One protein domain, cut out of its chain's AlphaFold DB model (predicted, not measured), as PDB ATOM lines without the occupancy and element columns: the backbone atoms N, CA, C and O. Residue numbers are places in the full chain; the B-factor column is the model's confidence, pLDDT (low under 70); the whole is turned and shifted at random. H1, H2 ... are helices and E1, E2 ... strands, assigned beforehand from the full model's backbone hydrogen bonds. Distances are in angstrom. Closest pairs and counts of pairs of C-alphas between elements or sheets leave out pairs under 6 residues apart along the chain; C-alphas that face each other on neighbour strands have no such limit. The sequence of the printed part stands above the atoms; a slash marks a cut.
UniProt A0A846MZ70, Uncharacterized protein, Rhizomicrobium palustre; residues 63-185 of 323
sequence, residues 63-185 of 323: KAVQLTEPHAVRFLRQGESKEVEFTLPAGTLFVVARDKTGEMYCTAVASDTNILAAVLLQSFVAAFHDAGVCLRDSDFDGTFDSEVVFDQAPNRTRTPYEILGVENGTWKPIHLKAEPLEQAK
ATOM      1  N   LYS A  63       6.857  -9.218   0.060       92.00
ATOM      2  CA  LYS A  63       7.235  -8.100  -0.791       92.00
ATOM      3  C   LYS A  63       6.119  -7.890  -1.792       92.00
ATOM      4  O   LYS A  63       5.513  -8.844  -2.281       92.00
ATOM      5  N   ALA A  64       5.879  -6.640  -2.118       91.25
ATOM      6  CA  ALA A  64       5.046  -6.280  -3.237       91.25
ATOM      7  C   ALA A  64       5.622  -5.026  -3.870       91.25
ATOM      8  O   ALA A  64       6.318  -4.248  -3.214       91.25
ATOM      9  N   VAL A  65       5.305  -4.842  -5.136       91.88
ATOM     10  CA  VAL A  65       5.571  -3.603  -5.843       91.88
ATOM     11  C   VAL A  65       4.269  -3.042  -6.384       91.88
ATOM     12  O   VAL A  65       3.271  -3.759  -6.519       91.88
ATOM     13  N   GLN A  66       4.303  -1.768  -6.728       91.06
ATOM     14  CA  GLN A  66       3.217  -1.068  -7.377       91.06
ATOM     15  C   GLN A  66       3.704  -0.463  -8.693       91.06
ATOM     16  O   GLN A  66       4.757   0.172  -8.729       91.06
ATOM     17  N   LEU A  67       2.943  -0.641  -9.776       89.12
ATOM     18  CA  LEU A  67       3.258   0.024 -11.041       89.12
ATOM     19  C   LEU A  67       3.152   1.538 -10.896       89.12
ATOM     20  O   LEU A  67       2.151   2.050 -10.393       89.12
ATOM     21  N   THR A  68       4.156   2.247 -11.400       90.56
ATOM     22  CA  THR A  68       4.162   3.719 -11.419       90.56
ATOM     23  C   THR A  68       3.454   4.291 -12.645       90.56
ATOM     24  O   THR A  68       2.964   5.419 -12.619       90.56
ATOM     25  N   GLU A  69       3.339   3.491 -13.704       89.56
ATOM     26  CA  GLU A  69       2.746   3.861 -14.983       89.56
ATOM     27  C   GLU A  69       1.850   2.735 -15.526       89.56
ATOM     28  O   GLU A  69       2.028   1.572 -15.148       89.56
ATOM     29  N   PRO A  70       0.856   3.047 -16.378       90.00
ATOM     30  CA  PRO A  70       0.057   2.018 -17.031       90.00
ATOM     31  C   PRO A  70       0.911   1.156 -17.968       90.00
ATOM     32  O   PRO A  70       1.782   1.673 -18.665       90.00
ATOM     33  N   HIS A  71       0.611  -0.140 -18.047       88.88
ATOM     34  CA  HIS A  71       1.345  -1.100 -18.876       88.88
ATOM     35  C   HIS A  71       0.399  -1.900 -19.770       88.88
ATOM     36  O   HIS A  71      -0.569  -2.491 -19.290       88.88
ATOM     37  N   ALA A  72       0.669  -1.921 -21.076       88.69
ATOM     38  CA  ALA A  72      -0.109  -2.695 -22.037       88.69
ATOM     39  C   ALA A  72       0.452  -4.117 -22.135       88.69
ATOM     40  O   ALA A  72       1.551  -4.336 -22.643       88.69
ATOM     41  N   VAL A  73      -0.337  -5.084 -21.686       84.56
ATOM     42  CA  VAL A  73       0.011  -6.502 -21.691       84.56
ATOM     43  C   VAL A  73      -0.535  -7.138 -22.960       84.56
ATOM     44  O   VAL A  73      -1.737  -7.070 -23.223       84.56
ATOM     45  N   ARG A  74       0.341  -7.777 -23.745       85.31
ATOM     46  CA  ARG A  74      -0.009  -8.428 -25.019       85.31
ATOM     47  C   ARG A  74       0.350  -9.901 -25.018       85.31
ATOM     48  O   ARG A  74       1.520 -10.277 -24.879       85.31
ATOM     49  N   PHE A  75      -0.639 -10.749 -25.264       77.81
ATOM     50  CA  PHE A  75      -0.439 -12.192 -25.269       77.81
ATOM     51  C   PHE A  75      -1.291 -12.884 -26.323       77.81
ATOM     52  O   PHE A  75      -2.384 -12.444 -26.664       77.81
ATOM     53  N   LEU A  76      -0.777 -13.993 -26.846       74.19
ATOM     54  CA  LEU A  76      -1.508 -14.851 -27.766       74.19
ATOM     55  C   LEU A  76      -2.287 -15.885 -26.950       74.19
ATOM     56  O   LEU A  76      -1.673 -16.721 -26.282       74.19
ATOM     57  N   ARG A  77      -3.620 -15.830 -27.003       70.25
ATOM     58  CA  ARG A  77      -4.476 -16.839 -26.366       70.25
ATOM     59  C   ARG A  77      -4.275 -18.204 -27.011       70.25
ATOM     60  O   ARG A  77      -4.010 -18.317 -28.213       70.25
ATOM     61  N   GLN A  78      -4.399 -19.265 -26.219       65.19
ATOM     62  CA  GLN A  78      -4.177 -20.614 -26.734       65.19
ATOM     63  C   GLN A  78      -5.230 -20.962 -27.800       65.19
ATOM     64  O   GLN A  78      -6.425 -20.995 -27.524       65.19
ATOM     65  N   GLY A  79      -4.779 -21.276 -29.016       66.31
ATOM     66  CA  GLY A  79      -5.666 -21.596 -30.142       66.31
ATOM     67  C   GLY A  79      -6.158 -20.377 -30.925       66.31
ATOM     68  O   GLY A  79      -6.881 -20.548 -31.906       66.31
ATOM     69  N   GLU A  80      -5.738 -19.167 -30.549       71.75
ATOM     70  CA  GLU A  80      -6.014 -17.945 -31.298       71.75
ATOM     71  C   GLU A  80      -4.835 -17.556 -32.202       71.75
ATOM     72  O   GLU A  80      -3.688 -17.946 -31.986       71.75
ATOM     73  N   SER A  81      -5.131 -16.798 -33.261       74.81
ATOM     74  CA  SER A  81      -4.146 -16.314 -34.242       74.81
ATOM     75  C   SER A  81      -3.782 -14.839 -34.071       74.81
ATOM     76  O   SER A  81      -2.933 -14.328 -34.802       74.81
ATOM     77  N   LYS A  82      -4.429 -14.143 -33.132       77.25
ATOM     78  CA  LYS A  82      -4.215 -12.724 -32.844       77.25
ATOM     79  C   LYS A  82      -3.909 -12.540 -31.369       77.25
ATOM     80  O   LYS A  82      -4.503 -13.209 -30.530       77.25
ATOM     81  N   GLU A  83      -2.989 -11.629 -31.075       79.94
ATOM     82  CA  GLU A  83      -2.739 -11.233 -29.694       79.94
ATOM     83  C   GLU A  83      -3.940 -10.465 -29.140       79.94
ATOM     84  O   GLU A  83      -4.554  -9.643 -29.828       79.94
ATOM     85  N   VAL A  84      -4.248 -10.749 -27.883       76.06
ATOM     86  CA  VAL A  84      -5.157  -9.978 -27.051       76.06
ATOM     87  C   VAL A  84      -4.325  -8.986 -26.253       76.06
ATOM     88  O   VAL A  84      -3.219  -9.299 -25.804       76.06
ATOM     89  N   GLU A  85      -4.863  -7.782 -26.098       81.31
ATOM     90  CA  GLU A  85      -4.259  -6.709 -25.322       81.31
ATOM     91  C   GLU A  85      -5.211  -6.292 -24.203       81.31
ATOM     92  O   GLU A  85      -6.407  -6.107 -24.435       81.31
ATOM     93  N   PHE A  86      -4.672  -6.104 -23.003       77.12
ATOM     94  CA  PHE A  86      -5.327  -5.339 -21.949       77.12
ATOM     95  C   PHE A  86      -4.311  -4.408 -21.291       77.12
ATOM     96  O   PHE A  86      -3.101  -4.601 -21.403       77.12
ATOM     97  N   THR A  87      -4.796  -3.376 -20.606       81.75
ATOM     98  CA  THR A  87      -3.937  -2.419 -19.902       81.75
ATOM     99  C   THR A  87      -4.027  -2.637 -18.401       81.75
ATOM    100  O   THR A  87      -5.114  -2.594 -17.830       81.75
ATOM    101  N   LEU A  88      -2.877  -2.828 -17.763       82.88
ATOM    102  CA  LEU A  88      -2.729  -2.699 -16.321       82.88
ATOM    103  C   LEU A  88      -2.658  -1.209 -15.976       82.88
ATOM    104  O   LEU A  88      -1.786  -0.515 -16.502       82.88
ATOM    105  N   PRO A  89      -3.546  -0.678 -15.125       82.75
ATOM    106  CA  PRO A  89      -3.462   0.716 -14.715       82.75
ATOM    107  C   PRO A  89      -2.227   0.967 -13.835       82.75
ATOM    108  O   PRO A  89      -1.740   0.068 -13.139       82.75
ATOM    109  N   ALA A  90      -1.757   2.217 -13.807       85.50
ATOM    110  CA  ALA A  90      -0.854   2.670 -12.752       85.50
ATOM    111  C   ALA A  90      -1.486   2.385 -11.381       85.50
ATOM    112  O   ALA A  90      -2.702   2.494 -11.207       85.50
ATOM    113  N   GLY A  91      -0.668   1.996 -10.411       84.31
ATOM    114  CA  GLY A  91      -1.138   1.567  -9.102       84.31
ATOM    115  C   GLY A  91      -1.419   0.063  -8.980       84.31
ATOM    116  O   GLY A  91      -1.675  -0.395  -7.865       84.31
ATOM    117  N   THR A  92      -1.334  -0.714 -10.068       85.69
ATOM    118  CA  THR A  92      -1.500  -2.178 -10.022       85.69
ATOM    119  C   THR A  92      -0.450  -2.807  -9.110       85.69
ATOM    120  O   THR A  92       0.742  -2.518  -9.236       85.69
ATOM    121  N   LEU A  93      -0.896  -3.681  -8.206       86.12
ATOM    122  CA  LEU A  93      -0.037  -4.380  -7.258       86.12
ATOM    123  C   LEU A  93       0.439  -5.716  -7.819       86.12
ATOM    124  O   LEU A  93      -0.351  -6.496  -8.354       86.12
ATOM    125  N   PHE A  94       1.722  -5.998  -7.614       88.81
ATOM    126  CA  PHE A  94       2.313  -7.303  -7.861       88.81
ATOM    127  C   PHE A  94       2.940  -7.822  -6.575       88.81
ATOM    128  O   PHE A  94       3.782  -7.164  -5.967       88.81
ATOM    129  N   VAL A  95       2.535  -9.017  -6.164       89.06
ATOM    130  CA  VAL A  95       3.042  -9.685  -4.963       89.06
ATOM    131  C   VAL A  95       4.179 -10.625  -5.328       89.06
ATOM    132  O   VAL A  95       4.185 -11.222  -6.405       89.06
ATOM    133  N   VAL A  96       5.145 -10.779  -4.427       91.25
ATOM    134  CA  VAL A  96       6.280 -11.662  -4.683       91.25
ATOM    135  C   VAL A  96       5.845 -13.124  -4.752       91.25
ATOM    136  O   VAL A  96       5.130 -13.637  -3.887       91.25
ATOM    137  N   ALA A  97       6.330 -13.799  -5.783       88.69
ATOM    138  CA  ALA A  97       6.226 -15.224  -6.007       88.69
ATOM    139  C   ALA A  97       7.619 -15.787  -6.303       88.69
ATOM    140  O   ALA A  97       8.549 -15.074  -6.680       88.69
ATOM    141  N   ARG A  98       7.787 -17.090  -6.111       86.81
ATOM    142  CA  ARG A  98       9.039 -17.784  -6.401       86.81
ATOM    143  C   ARG A  98       8.765 -19.087  -7.126       86.81
ATOM    144  O   ARG A  98       7.778 -19.777  -6.861       86.81
ATOM    145  N   ASP A  99       9.684 -19.437  -8.011       82.56
ATOM    146  CA  ASP A  99       9.754 -20.746  -8.647       82.56
ATOM    147  C   ASP A  99      11.192 -21.294  -8.597       82.56
ATOM    148  O   ASP A  99      12.023 -20.842  -7.806       82.56
ATOM    149  N   LYS A 100      11.485 -22.307  -9.420       77.50
ATOM    150  CA  LYS A 100      12.823 -22.910  -9.537       77.50
ATOM    151  C   LYS A 100      13.878 -21.979 -10.150       77.50
ATOM    152  O   LYS A 100      15.064 -22.263 -10.036       77.50
ATOM    153  N   THR A 101      13.456 -20.925 -10.839       77.25
ATOM    154  CA  THR A 101      14.325 -20.011 -11.587       77.25
ATOM    155  C   THR A 101      14.591 -18.703 -10.848       77.25
ATOM    156  O   THR A 101      15.594 -18.061 -11.133       77.25
ATOM    157  N   GLY A 102      13.757 -18.329  -9.874       83.69
ATOM    158  CA  GLY A 102      14.034 -17.175  -9.029       83.69
ATOM    159  C   GLY A 102      12.804 -16.532  -8.404       83.69
ATOM    160  O   GLY A 102      11.723 -17.121  -8.330       83.69
ATOM    161  N   GLU A 103      13.023 -15.317  -7.908       89.25
ATOM    162  CA  GLU A 103      11.977 -14.393  -7.478       89.25
ATOM    163  C   GLU A 103      11.314 -13.756  -8.706       89.25
ATOM    164  O   GLU A 103      11.965 -13.486  -9.712       89.25
ATOM    165  N   MET A 104      10.006 -13.551  -8.630       90.88
ATOM    166  CA  MET A 104       9.219 -12.818  -9.615       90.88
ATOM    167  C   MET A 104       8.077 -12.101  -8.902       90.88
ATOM    168  O   MET A 104       7.725 -12.439  -7.773       90.88
ATOM    169  N   TYR A 105       7.478 -11.128  -9.566       90.88
ATOM    170  CA  TYR A 105       6.372 -10.342  -9.038       90.88
ATOM    171  C   TYR A 105       5.156 -10.625  -9.884       90.88
ATOM    172  O   TYR A 105       5.212 -10.456 -11.096       90.88
ATOM    173  N   CYS A 106       4.072 -11.086  -9.272       86.50
ATOM    174  CA  CYS A 106       2.917 -11.526 -10.028       86.50
ATOM    175  C   CYS A 106       1.606 -10.888  -9.580       86.50
ATOM    176  O   CYS A 106       1.425 -10.532  -8.415       86.50
ATOM    177  N   THR A 107       0.682 -10.801 -10.528       82.31
ATOM    178  CA  THR A 107      -0.696 -10.357 -10.339       82.31
ATOM    179  C   THR A 107      -1.634 -11.206 -11.199       82.31
ATOM    180  O   THR A 107      -1.199 -11.851 -12.159       82.31
ATOM    181  N   ALA A 108      -2.917 -11.231 -10.853       72.69
ATOM    182  CA  ALA A 108      -3.955 -11.872 -11.653       72.69
ATOM    183  C   ALA A 108      -5.006 -10.831 -12.026       72.69
ATOM    184  O   ALA A 108      -5.450 -10.066 -11.169       72.69
ATOM    185  N   VAL A 109      -5.399 -10.810 -13.298       65.44
ATOM    186  CA  VAL A 109      -6.350  -9.829 -13.815       65.44
ATOM    187  C   VAL A 109      -7.446 -10.455 -14.649       65.44
ATOM    188  O   VAL A 109      -7.174 -11.286 -15.511       65.44
ATOM    189  N   ALA A 110      -8.678  -9.997 -14.436       58.69
ATOM    190  CA  ALA A 110      -9.795 -10.350 -15.295       58.69
ATOM    191  C   ALA A 110      -9.535  -9.864 -16.737       58.69
ATOM    192  O   ALA A 110      -9.351  -8.671 -16.975       58.69
ATOM    193  N   SER A 111      -9.518 -10.783 -17.700       50.34
ATOM    194  CA  SER A 111      -9.211 -10.546 -19.110       50.34
ATOM    195  C   SER A 111     -10.445 -10.440 -20.013       50.34
ATOM    196  O   SER A 111     -10.257 -10.274 -21.212       50.34
ATOM    197  N   ASP A 112     -11.677 -10.577 -19.493       50.75
ATOM    198  CA  ASP A 112     -12.922 -10.397 -20.263       50.75
ATOM    199  C   ASP A 112     -14.104  -9.911 -19.397       50.75
ATOM    200  O   ASP A 112     -14.593 -10.618 -18.515       50.75
ATOM    201  N   THR A 113     -14.641  -8.735 -19.732       45.44
ATOM    202  CA  THR A 113     -15.886  -8.143 -19.207       45.44
ATOM    203  C   THR A 113     -17.134  -8.734 -19.882       45.44
ATOM    204  O   THR A 113     -17.964  -7.998 -20.415       45.44
ATOM    205  N   ASN A 114     -17.312 -10.060 -19.926       40.31
ATOM    206  CA  ASN A 114     -18.567 -10.648 -20.432       40.31
ATOM    207  C   ASN A 114     -19.566 -10.898 -19.291       40.31
ATOM    208  O   ASN A 114     -19.979 -12.017 -18.984       40.31
ATOM    209  N   ILE A 115     -19.963  -9.788 -18.663       40.44
ATOM    210  CA  ILE A 115     -20.844  -9.701 -17.489       40.44
ATOM    211  C   ILE A 115     -22.196 -10.398 -17.727       40.44
ATOM    212  O   ILE A 115     -22.780 -10.944 -16.793       40.44
ATOM    213  N   LEU A 116     -22.697 -10.455 -18.967       34.72
ATOM    214  CA  LEU A 116     -24.017 -11.039 -19.246       34.72
ATOM    215  C   LEU A 116     -24.091 -12.554 -18.982       34.72
ATOM    216  O   LEU A 116     -25.149 -13.044 -18.591       34.72
ATOM    217  N   ALA A 117     -22.992 -13.295 -19.148       38.03
ATOM    218  CA  ALA A 117     -22.957 -14.726 -18.829       38.03
ATOM    219  C   ALA A 117     -22.818 -14.971 -17.314       38.03
ATOM    220  O   ALA A 117     -23.445 -15.885 -16.778       38.03
ATOM    221  N   ALA A 118     -22.064 -14.114 -16.616       37.81
ATOM    222  CA  ALA A 118     -21.889 -14.169 -15.163       37.81
ATOM    223  C   ALA A 118     -23.168 -13.773 -14.401       37.81
ATOM    224  O   ALA A 118     -23.490 -14.362 -13.373       37.81
ATOM    225  N   VAL A 119     -23.940 -12.816 -14.930       34.91
ATOM    226  CA  VAL A 119     -25.187 -12.335 -14.313       34.91
ATOM    227  C   VAL A 119     -26.360 -13.290 -14.530       34.91
ATOM    228  O   VAL A 119     -27.280 -13.279 -13.722       34.91
ATOM    229  N   LEU A 120     -26.360 -14.132 -15.569       36.34
ATOM    230  CA  LEU A 120     -27.424 -15.129 -15.773       36.34
ATOM    231  C   LEU A 120     -27.235 -16.394 -14.921       36.34
ATOM    232  O   LEU A 120     -28.214 -17.073 -14.615       36.34
ATOM    233  N   LEU A 121     -26.013 -16.674 -14.460       40.56
ATOM    234  CA  LEU A 121     -25.721 -17.694 -13.448       40.56
ATOM    235  C   LEU A 121     -25.831 -17.079 -12.045       40.56
ATOM    236  O   LEU A 121     -24.902 -17.107 -11.240       40.56
ATOM    237  N   GLN A 122     -26.995 -16.493 -11.755       31.72
ATOM    238  CA  GLN A 122     -27.348 -16.027 -10.418       31.72
ATOM    239  C   GLN A 122     -27.393 -17.229  -9.484       31.72
ATOM    240  O   GLN A 122     -28.405 -17.925  -9.436       31.72
ATOM    241  N   SER A 123     -26.280 -17.483  -8.796       32.06
ATOM    242  CA  SER A 123     -26.135 -18.084  -7.463       32.06
ATOM    243  C   SER A 123     -24.795 -18.838  -7.402       32.06
ATOM    244  O   SER A 123     -24.667 -19.929  -7.946       32.06
ATOM    245  N   PHE A 124     -23.828 -18.265  -6.679       36.03
ATOM    246  CA  PHE A 124     -22.629 -18.904  -6.097       36.03
ATOM    247  C   PHE A 124     -21.283 -18.928  -6.844       36.03
ATOM    248  O   PHE A 124     -20.302 -19.271  -6.189       36.03
ATOM    249  N   VAL A 125     -21.145 -18.533  -8.116       36.00
ATOM    250  CA  VAL A 125     -19.824 -18.598  -8.786       36.00
ATOM    251  C   VAL A 125     -19.592 -17.388  -9.694       36.00
ATOM    252  O   VAL A 125     -20.128 -17.320 -10.795       36.00
ATOM    253  N   ALA A 126     -18.787 -16.421  -9.247       35.91
ATOM    254  CA  ALA A 126     -18.345 -15.315 -10.094       35.91
ATOM    255  C   ALA A 126     -17.292 -15.834 -11.088       35.91
ATOM    256  O   ALA A 126     -16.138 -16.013 -10.721       35.91
ATOM    257  N   ALA A 127     -17.682 -16.181 -12.315       38.44
ATOM    258  CA  ALA A 127     -16.763 -16.683 -13.339       38.44
ATOM    259  C   ALA A 127     -16.032 -15.521 -14.025       38.44
ATOM    260  O   ALA A 127     -16.640 -14.787 -14.799       38.44
ATOM    261  N   PHE A 128     -14.734 -15.382 -13.761       40.47
ATOM    262  CA  PHE A 128     -13.848 -14.466 -14.482       40.47
ATOM    263  C   PHE A 128     -12.962 -15.265 -15.440       40.47
ATOM    264  O   PHE A 128     -12.705 -16.447 -15.222       40.47
ATOM    265  N   HIS A 129     -12.532 -14.658 -16.541       43.25
ATOM    266  CA  HIS A 129     -11.340 -15.128 -17.241       43.25
ATOM    267  C   HIS A 129     -10.176 -14.407 -16.592       43.25
ATOM    268  O   HIS A 129     -10.166 -13.192 -16.687       43.25
ATOM    269  N   ASP A 130      -9.237 -15.093 -15.944       53.72
ATOM    270  CA  ASP A 130      -8.094 -14.417 -15.324       53.72
ATOM    271  C   ASP A 130      -6.815 -14.701 -16.120       53.72
ATOM    272  O   ASP A 130      -6.409 -15.858 -16.268       53.72
ATOM    273  N   ALA A 131      -6.172 -13.647 -16.619       57.38
ATOM    274  CA  ALA A 131      -4.799 -13.694 -17.100       57.38
ATOM    275  C   ALA A 131      -3.855 -13.485 -15.908       57.38
ATOM    276  O   ALA A 131      -3.973 -12.511 -15.162       57.38
ATOM    277  N   GLY A 132      -2.910 -14.404 -15.715       74.69
ATOM    278  CA  GLY A 132      -1.818 -14.211 -14.762       74.69
ATOM    279  C   GLY A 132      -0.676 -13.462 -15.438       74.69
ATOM    280  O   GLY A 132      -0.234 -13.888 -16.503       74.69
ATOM    281  N   VAL A 133      -0.180 -12.386 -14.830       83.25
ATOM    282  CA  VAL A 133       1.002 -11.655 -15.313       83.25
ATOM    283  C   VAL A 133       2.088 -11.756 -14.256       83.25
ATOM    284  O   VAL A 133       1.848 -11.433 -13.093       83.25
ATOM    285  N   CYS A 134       3.276 -12.202 -14.651       88.12
ATOM    286  CA  CYS A 134       4.458 -12.206 -13.797       88.12
ATOM    287  C   CYS A 134       5.589 -11.419 -14.451       88.12
ATOM    288  O   CYS A 134       5.834 -11.552 -15.647       88.12
ATOM    289  N   LEU A 135       6.296 -10.644 -13.638       91.38
ATOM    290  CA  LEU A 135       7.398  -9.777 -14.024       91.38
ATOM    291  C   LEU A 135       8.672 -10.190 -13.286       91.38
ATOM    292  O   LEU A 135       8.615 -10.675 -12.149       91.38
ATOM    293  N   ARG A 136       9.825  -9.997 -13.922       91.94
ATOM    294  CA  ARG A 136      11.144 -10.190 -13.316       91.94
ATOM    295  C   ARG A 136      11.985  -8.940 -13.457       91.94
ATOM    296  O   ARG A 136      11.922  -8.241 -14.464       91.94
ATOM    297  N   ASP A 137      12.738  -8.695 -12.401       87.69
ATOM    298  CA  ASP A 137      13.829  -7.737 -12.327       87.69
ATOM    299  C   ASP A 137      15.076  -8.595 -12.100       87.69
ATOM    300  O   ASP A 137      15.291  -9.109 -10.999       87.69
ATOM    301  N   SER A 138      15.799  -8.897 -13.178       85.12
ATOM    302  CA  SER A 138      16.947  -9.806 -13.135       85.12
ATOM    303  C   SER A 138      18.177  -9.137 -12.522       85.12
ATOM    304  O   SER A 138      19.029  -9.836 -11.967       85.12
ATOM    305  N   ASP A 139      18.248  -7.806 -12.596       84.12
ATOM    306  CA  ASP A 139      19.379  -6.991 -12.147       84.12
ATOM    307  C   ASP A 139      19.164  -6.377 -10.747       84.12
ATOM    308  O   ASP A 139      20.101  -5.832 -10.158       84.12
ATOM    309  N   PHE A 140      17.968  -6.535 -10.171       79.50
ATOM    310  CA  PHE A 140      17.536  -5.984  -8.881       79.50
ATOM    311  C   PHE A 140      17.645  -4.451  -8.807       79.50
ATOM    312  O   PHE A 140      17.954  -3.897  -7.746       79.50
ATOM    313  N   ASP A 141      17.420  -3.762  -9.929       81.50
ATOM    314  CA  ASP A 141      17.565  -2.307 -10.049       81.50
ATOM    315  C   ASP A 141      16.245  -1.532  -9.853       81.50
ATOM    316  O   ASP A 141      16.236  -0.297  -9.878       81.50
ATOM    317  N   GLY A 142      15.139  -2.245  -9.602       79.06
ATOM    318  CA  GLY A 142      13.798  -1.679  -9.459       79.06
ATOM    319  C   GLY A 142      13.048  -1.520 -10.783       79.06
ATOM    320  O   GLY A 142      11.948  -0.959 -10.802       79.06
ATOM    321  N   THR A 143      13.611  -2.015 -11.884       87.88
ATOM    322  CA  THR A 143      12.989  -2.023 -13.206       87.88
ATOM    323  C   THR A 143      12.755  -3.451 -13.662       87.88
ATOM    324  O   THR A 143      13.661  -4.276 -13.707       87.88
ATOM    325  N   PHE A 144      11.526  -3.753 -14.066       92.06
ATOM    326  CA  PHE A 144      11.246  -5.051 -14.661       92.06
ATOM    327  C   PHE A 144      11.759  -5.114 -16.097       92.06
ATOM    328  O   PHE A 144      11.443  -4.243 -16.913       92.06
ATOM    329  N   ASP A 145      12.509  -6.173 -16.397       92.81
ATOM    330  CA  ASP A 145      13.146  -6.427 -17.693       92.81
ATOM    331  C   ASP A 145      12.420  -7.490 -18.525       92.81
ATOM    332  O   ASP A 145      12.624  -7.604 -19.736       92.81
ATOM    333  N   SER A 146      11.558  -8.280 -17.887       92.44
ATOM    334  CA  SER A 146      10.875  -9.378 -18.546       92.44
ATOM    335  C   SER A 146       9.504  -9.654 -17.946       92.44
ATOM    336  O   SER A 146       9.273  -9.554 -16.741       92.44
ATOM    337  N   GLU A 147       8.580 -10.003 -18.831       92.00
ATOM    338  CA  GLU A 147       7.186 -10.300 -18.543       92.00
ATOM    339  C   GLU A 147       6.840 -11.674 -19.089       92.00
ATOM    340  O   GLU A 147       7.273 -12.077 -20.169       92.00
ATOM    341  N   VAL A 148       5.978 -12.376 -18.376       87.19
ATOM    342  CA  VAL A 148       5.303 -13.552 -18.891       87.19
ATOM    343  C   VAL A 148       3.823 -13.470 -18.550       87.19
ATOM    344  O   VAL A 148       3.428 -13.092 -17.445       87.19
ATOM    345  N   VAL A 149       3.005 -13.827 -19.533       81.75
ATOM    346  CA  VAL A 149       1.550 -13.800 -19.432       81.75
ATOM    347  C   VAL A 149       1.032 -15.214 -19.610       81.75
ATOM    348  O   VAL A 149       1.420 -15.918 -20.546       81.75
ATOM    349  N   PHE A 150       0.144 -15.622 -18.716       74.12
ATOM    350  CA  PHE A 150      -0.491 -16.928 -18.743       74.12
ATOM    351  C   PHE A 150      -1.963 -16.757 -19.040       74.12
ATOM    352  O   PHE A 150      -2.722 -16.263 -18.207       74.12
ATOM    353  N   ASP A 151      -2.352 -17.221 -20.220       64.25
ATOM    354  CA  ASP A 151      -3.741 -17.499 -20.534       64.25
ATOM    355  C   ASP A 151      -4.075 -18.887 -20.003       64.25
ATOM    356  O   ASP A 151      -3.477 -19.880 -20.429       64.25
ATOM    357  N   GLN A 152      -4.977 -18.975 -19.033       53.31
ATOM    358  CA  GLN A 152      -5.301 -20.259 -18.443       53.31
ATOM    359  C   GLN A 152      -6.780 -20.595 -18.498       53.31
ATOM    360  O   GLN A 152      -7.499 -20.397 -17.521       53.31
ATOM    361  N   ALA A 153      -7.134 -21.278 -19.586       48.94
ATOM    362  CA  ALA A 153      -8.394 -21.958 -19.852       48.94
ATOM    363  C   ALA A 153      -9.642 -21.057 -19.736       48.94
ATOM    364  O   ALA A 153      -9.981 -20.586 -18.649       48.94
ATOM    365  N   PRO A 154     -10.401 -20.873 -20.829       46.66
ATOM    366  CA  PRO A 154     -11.628 -20.098 -20.775       46.66
ATOM    367  C   PRO A 154     -12.630 -20.721 -19.783       46.66
ATOM    368  O   PRO A 154     -12.808 -21.942 -19.773       46.66
ATOM    369  N   ASN A 155     -13.327 -19.873 -19.011       47.41
ATOM    370  CA  ASN A 155     -14.431 -20.204 -18.088       47.41
ATOM    371  C   ASN A 155     -14.068 -20.664 -16.661       47.41
ATOM    372  O   ASN A 155     -14.629 -21.654 -16.178       47.41
ATOM    373  N   ARG A 156     -13.190 -19.955 -15.937       48.94
ATOM    374  CA  ARG A 156     -12.892 -20.320 -14.547       48.94
ATOM    375  C   ARG A 156     -12.691 -19.137 -13.598       48.94
ATOM    376  O   ARG A 156     -11.696 -18.443 -13.705       48.94
ATOM    377  N   THR A 157     -13.499 -19.069 -12.535       48.22
ATOM    378  CA  THR A 157     -13.224 -18.266 -11.328       48.22
ATOM    379  C   THR A 157     -11.858 -18.607 -10.728       48.22
ATOM    380  O   THR A 157     -11.683 -19.713 -10.198       48.22
ATOM    381  N   ARG A 158     -10.887 -17.690 -10.787       56.75
ATOM    382  CA  ARG A 158      -9.622 -17.837 -10.058       56.75
ATOM    383  C   ARG A 158      -9.504 -16.781  -8.970       56.75
ATOM    384  O   ARG A 158     -10.409 -16.004  -8.689       56.75
ATOM    385  N   THR A 159      -8.403 -16.896  -8.245       55.34
ATOM    386  CA  THR A 159      -8.068 -16.109  -7.062       55.34
ATOM    387  C   THR A 159      -6.681 -15.498  -7.273       55.34
ATOM    388  O   THR A 159      -5.875 -16.074  -8.007       55.34
ATOM    389  N   PRO A 160      -6.361 -14.363  -6.634       53.34
ATOM    390  CA  PRO A 160      -5.195 -13.538  -6.978       53.34
ATOM    391  C   PRO A 160      -3.818 -14.160  -6.699       53.34
ATOM    392  O   PRO A 160      -2.791 -13.619  -7.093       53.34
ATOM    393  N   TYR A 161      -3.785 -15.329  -6.062       57.31
ATOM    394  CA  TYR A 161      -2.576 -16.085  -5.726       57.31
ATOM    395  C   TYR A 161      -2.520 -17.438  -6.436       57.31
ATOM    396  O   TYR A 161      -1.792 -18.344  -6.033       57.31
ATOM    397  N   GLU A 162      -3.319 -17.619  -7.481       65.12
ATOM    398  CA  GLU A 162      -3.363 -18.865  -8.221       65.12
ATOM    399  C   GLU A 162      -2.694 -18.729  -9.584       65.12
ATOM    400  O   GLU A 162      -3.341 -18.559 -10.619       65.12
ATOM    401  N   ILE A 163      -1.368 -18.844  -9.569       66.88
ATOM    402  CA  ILE A 163      -0.552 -18.762 -10.774       66.88
ATOM    403  C   ILE A 163       0.079 -20.116 -11.033       66.88
ATOM    404  O   ILE A 163       0.834 -20.674 -10.235       66.88
ATOM    405  N   LEU A 164      -0.275 -20.652 -12.186       63.16
ATOM    406  CA  LEU A 164       0.137 -21.958 -12.644       63.16
ATOM    407  C   LEU A 164       0.931 -21.767 -13.946       63.16
ATOM    408  O   LEU A 164       0.703 -20.825 -14.699       63.16
ATOM    409  N   GLY A 165       1.850 -22.677 -14.245       58.91
ATOM    410  CA  GLY A 165       2.352 -22.853 -15.611       58.91
ATOM    411  C   GLY A 165       3.429 -21.864 -16.034       58.91
ATOM    412  O   GLY A 165       3.716 -21.769 -17.226       58.91
ATOM    413  N   VAL A 166       4.071 -21.200 -15.065       66.62
ATOM    414  CA  VAL A 166       5.146 -20.230 -15.318       66.62
ATOM    415  C   VAL A 166       6.294 -20.798 -16.136       66.62
ATOM    416  O   VAL A 166       6.809 -20.150 -17.039       66.62
ATOM    417  N   GLU A 167       6.641 -22.053 -15.879       64.75
ATOM    418  CA  GLU A 167       7.773 -22.718 -16.521       64.75
ATOM    419  C   GLU A 167       7.627 -22.940 -18.033       64.75
ATOM    420  O   GLU A 167       8.636 -23.140 -18.701       64.75
ATOM    421  N   ASN A 168       6.398 -22.930 -18.558       63.78
ATOM    422  CA  ASN A 168       6.125 -23.131 -19.985       63.78
ATOM    423  C   ASN A 168       5.803 -21.814 -20.705       63.78
ATOM    424  O   ASN A 168       5.592 -21.817 -21.918       63.78
ATOM    425  N   GLY A 169       5.729 -20.700 -19.971       71.31
ATOM    426  CA  GLY A 169       5.514 -19.386 -20.559       71.31
ATOM    427  C   GLY A 169       6.767 -18.877 -21.261       71.31
ATOM    428  O   GLY A 169       7.894 -19.138 -20.840       71.31
ATOM    429  N   THR A 170       6.566 -18.132 -22.345       80.12
ATOM    430  CA  THR A 170       7.660 -17.424 -23.017       80.12
ATOM    431  C   THR A 170       7.813 -16.051 -22.380       80.12
ATOM    432  O   THR A 170       6.904 -15.229 -22.485       80.12
ATOM    433  N   TRP A 171       8.953 -15.814 -21.731       86.56
ATOM    434  CA  TRP A 171       9.301 -14.503 -21.190       86.56
ATOM    435  C   TRP A 171       9.606 -13.540 -22.339       86.56
ATOM    436  O   TRP A 171      10.453 -13.822 -23.190       86.56
ATOM    437  N   LYS A 172       8.890 -12.419 -22.378       89.50
ATOM    438  CA  LYS A 172       9.058 -11.330 -23.338       89.50
ATOM    439  C   LYS A 172       9.815 -10.182 -22.662       89.50
ATOM    440  O   LYS A 172       9.550  -9.910 -21.493       89.50
ATOM    441  N   PRO A 173      10.736  -9.504 -23.361       91.75
ATOM    442  CA  PRO A 173      11.425  -8.349 -22.804       91.75
ATOM    443  C   PRO A 173      10.455  -7.180 -22.615       91.75
ATOM    444  O   PRO A 173       9.628  -6.909 -23.489       91.75
ATOM    445  N   ILE A 174      10.596  -6.474 -21.499       93.38
ATOM    446  CA  ILE A 174       9.867  -5.243 -21.183       93.38
ATOM    447  C   ILE A 174      10.810  -4.234 -20.513       93.38
ATOM    448  O   ILE A 174      11.967  -4.534 -20.235       93.38
ATOM    449  N   HIS A 175      10.315  -3.025 -20.274       92.06
ATOM    450  CA  HIS A 175      10.978  -2.041 -19.427       92.06
ATOM    451  C   HIS A 175       9.893  -1.302 -18.657       92.06
ATOM    452  O   HIS A 175       9.226  -0.436 -19.222       92.06
ATOM    453  N   LEU A 176       9.669  -1.703 -17.409       90.81
ATOM    454  CA  LEU A 176       8.560  -1.190 -16.611       90.81
ATOM    455  C   LEU A 176       9.030  -0.797 -15.219       90.81
ATOM    456  O   LEU A 176       9.601  -1.610 -14.492       90.81
ATOM    457  N   LYS A 177       8.753   0.452 -14.841       90.75
ATOM    458  CA  LYS A 177       9.102   0.972 -13.520       90.75
ATOM    459  C   LYS A 177       8.040   0.626 -12.489       90.75
ATOM    460  O   LYS A 177       6.853   0.933 -12.659       90.75
ATOM    461  N   ALA A 178       8.489   0.079 -11.369       90.62
ATOM    462  CA  ALA A 178       7.643  -0.182 -10.222       90.62
ATOM    463  C   ALA A 178       8.293   0.338  -8.941       90.62
ATOM    464  O   ALA A 178       9.514   0.399  -8.816       90.62
ATOM    465  N   GLU A 179       7.462   0.714  -7.977       93.19
ATOM    466  CA  GLU A 179       7.916   1.137  -6.658       93.19
ATOM    467  C   GLU A 179       7.698   0.012  -5.645       93.19
ATOM    468  O   GLU A 179       6.599  -0.553  -5.580       93.19
ATOM    469  N   PRO A 180       8.711  -0.339  -4.834       93.31
ATOM    470  CA  PRO A 180       8.533  -1.299  -3.758       93.31
ATOM    471  C   PRO A 180       7.592  -0.741  -2.689       93.31
ATOM    472  O   PRO A 180       7.687   0.419  -2.285       93.31
ATOM    473  N   LEU A 181       6.706  -1.594  -2.183       92.44
ATOM    474  CA  LEU A 181       5.832  -1.262  -1.067       92.44
ATOM    475  C   LEU A 181       6.457  -1.668   0.264       92.44
ATOM    476  O   LEU A 181       6.961  -2.778   0.434       92.44
ATOM    477  N   GLU A 182       6.346  -0.779   1.250       91.94
ATOM    478  CA  GLU A 182       6.641  -1.110   2.645       91.94
ATOM    479  C   GLU A 182       5.705  -2.216   3.143       91.94
ATOM    480  O   GLU A 182       4.507  -2.201   2.853       91.94
ATOM    481  N   GLN A 183       6.219  -3.121   3.981       87.75
ATOM    482  CA  GLN A 183       5.478  -4.296   4.456       87.75
ATOM    483  C   GLN A 183       4.102  -3.959   5.055       87.75
ATOM    484  O   GLN A 183       3.126  -4.656   4.795       87.75
ATOM    485  N   ALA A 184       3.998  -2.865   5.815       88.31
ATOM    486  CA  ALA A 184       2.743  -2.426   6.427       88.31
ATOM    487  C   ALA A 184       1.678  -1.979   5.403       88.31
ATOM    488  O   ALA A 184       0.485  -2.015   5.702       88.31
ATOM    489  N   LYS A 185       2.098  -1.575   4.197       89.81
ATOM    490  CA  LYS A 185       1.227  -1.100   3.110       89.81
ATOM    491  C   LYS A 185       0.793  -2.212   2.157       89.81
ATOM    492  O   LYS A 185      -0.163  -2.018   1.415       89.81
TER     493      LYS A 185
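Overview. This is residues 63 to 185 of the 323 residues of an uncharacterized protein of Rhizomicrobium palustre (UniProt A0A846MZ70). A small closed barrel of six strands, E1, E4, E5, E6, E7 and E8, makes the body; the hairpin of E2 and E3 packs on it from outside, with E2 beside E7. Between E5 and E6 the backbone leaves the barrel as an arm that holds the short helix H1, far from the rest, and a long unnamed stretch, residues 152 to 171, joins E7 to E8. The printed part has 123 residues, under half of them in named elements, in the order E1 E2 E3 E4 E5 H1 E6 E7 E8; the class is mostly strand, and neighbour strands are antiparallel. It is compact, with a radius of gyration of the C-alphas of 15.0 A, and spans 47 by 38 by 28 A.

Along the chain. E1, residues 64 to 67, begins with C-alpha 64 at (5.046, -6.280, -3.237). E2 is residues 71 to 76, E3 residues 83 to 88 and E4 residues 93 to 98. E5, residues 103 to 110, is 23.5 A long. H1 is residues 115 to 120, with C-alpha 120 at (-27.424, -15.129, -15.773). E6, residues 130 to 136, is 19.8 A long. E7, residues 143 to 151, is 23.9 A long and bends by 54 degrees at residue 146. E8, residues 172 to 180, is 22.0 A long, bends by 63 degrees at residue 175 and ends with C-alpha 180 at (8.533, -1.299, -3.758).

Arrangement. Round the barrel, E1 pairs with E4, N 65 and O 94 being 2.9 A apart. E4 and E5 form a hairpin, with N 97 and O 104 at 2.8 A. E5 and E6 are antiparallel at 156 degrees, with N 107 and O 133 at 2.9 A. The meander E6 E7 E8, each strand the antiparallel neighbour of the one before, has N 134 and O 148 at 2.9 A and N 174 and O 145 at 2.9 A. E8 closes the ring on E1, with N 66 and O 179 at 2.8 A. Pairing is staggered: E8 pairs with E7 over residues 172 to 177 and with E1 over 178 to 180. In the hairpin of E2 and E3, N 73 and O 86 are 2.8 A apart. The closest C-alphas of E2 and E7, those of Phe 75 and Val 149, are 6.4 A apart. E3 and E5 are near each other. H1 is not on the barrel, and every O i to N i+4 pair in it is within hydrogen-bond range.

Size, cuts and confidence. The C-alphas farthest apart, those of Leu 120 and Asp 139, are 47.6 A apart. The printed part has no cut, and the link from E7 to E8 is long, with 20 residues. The mean pLDDT of the printed part is 73.0; residues 78 to 79, 109 to 131 and 151 to 168 are under 70.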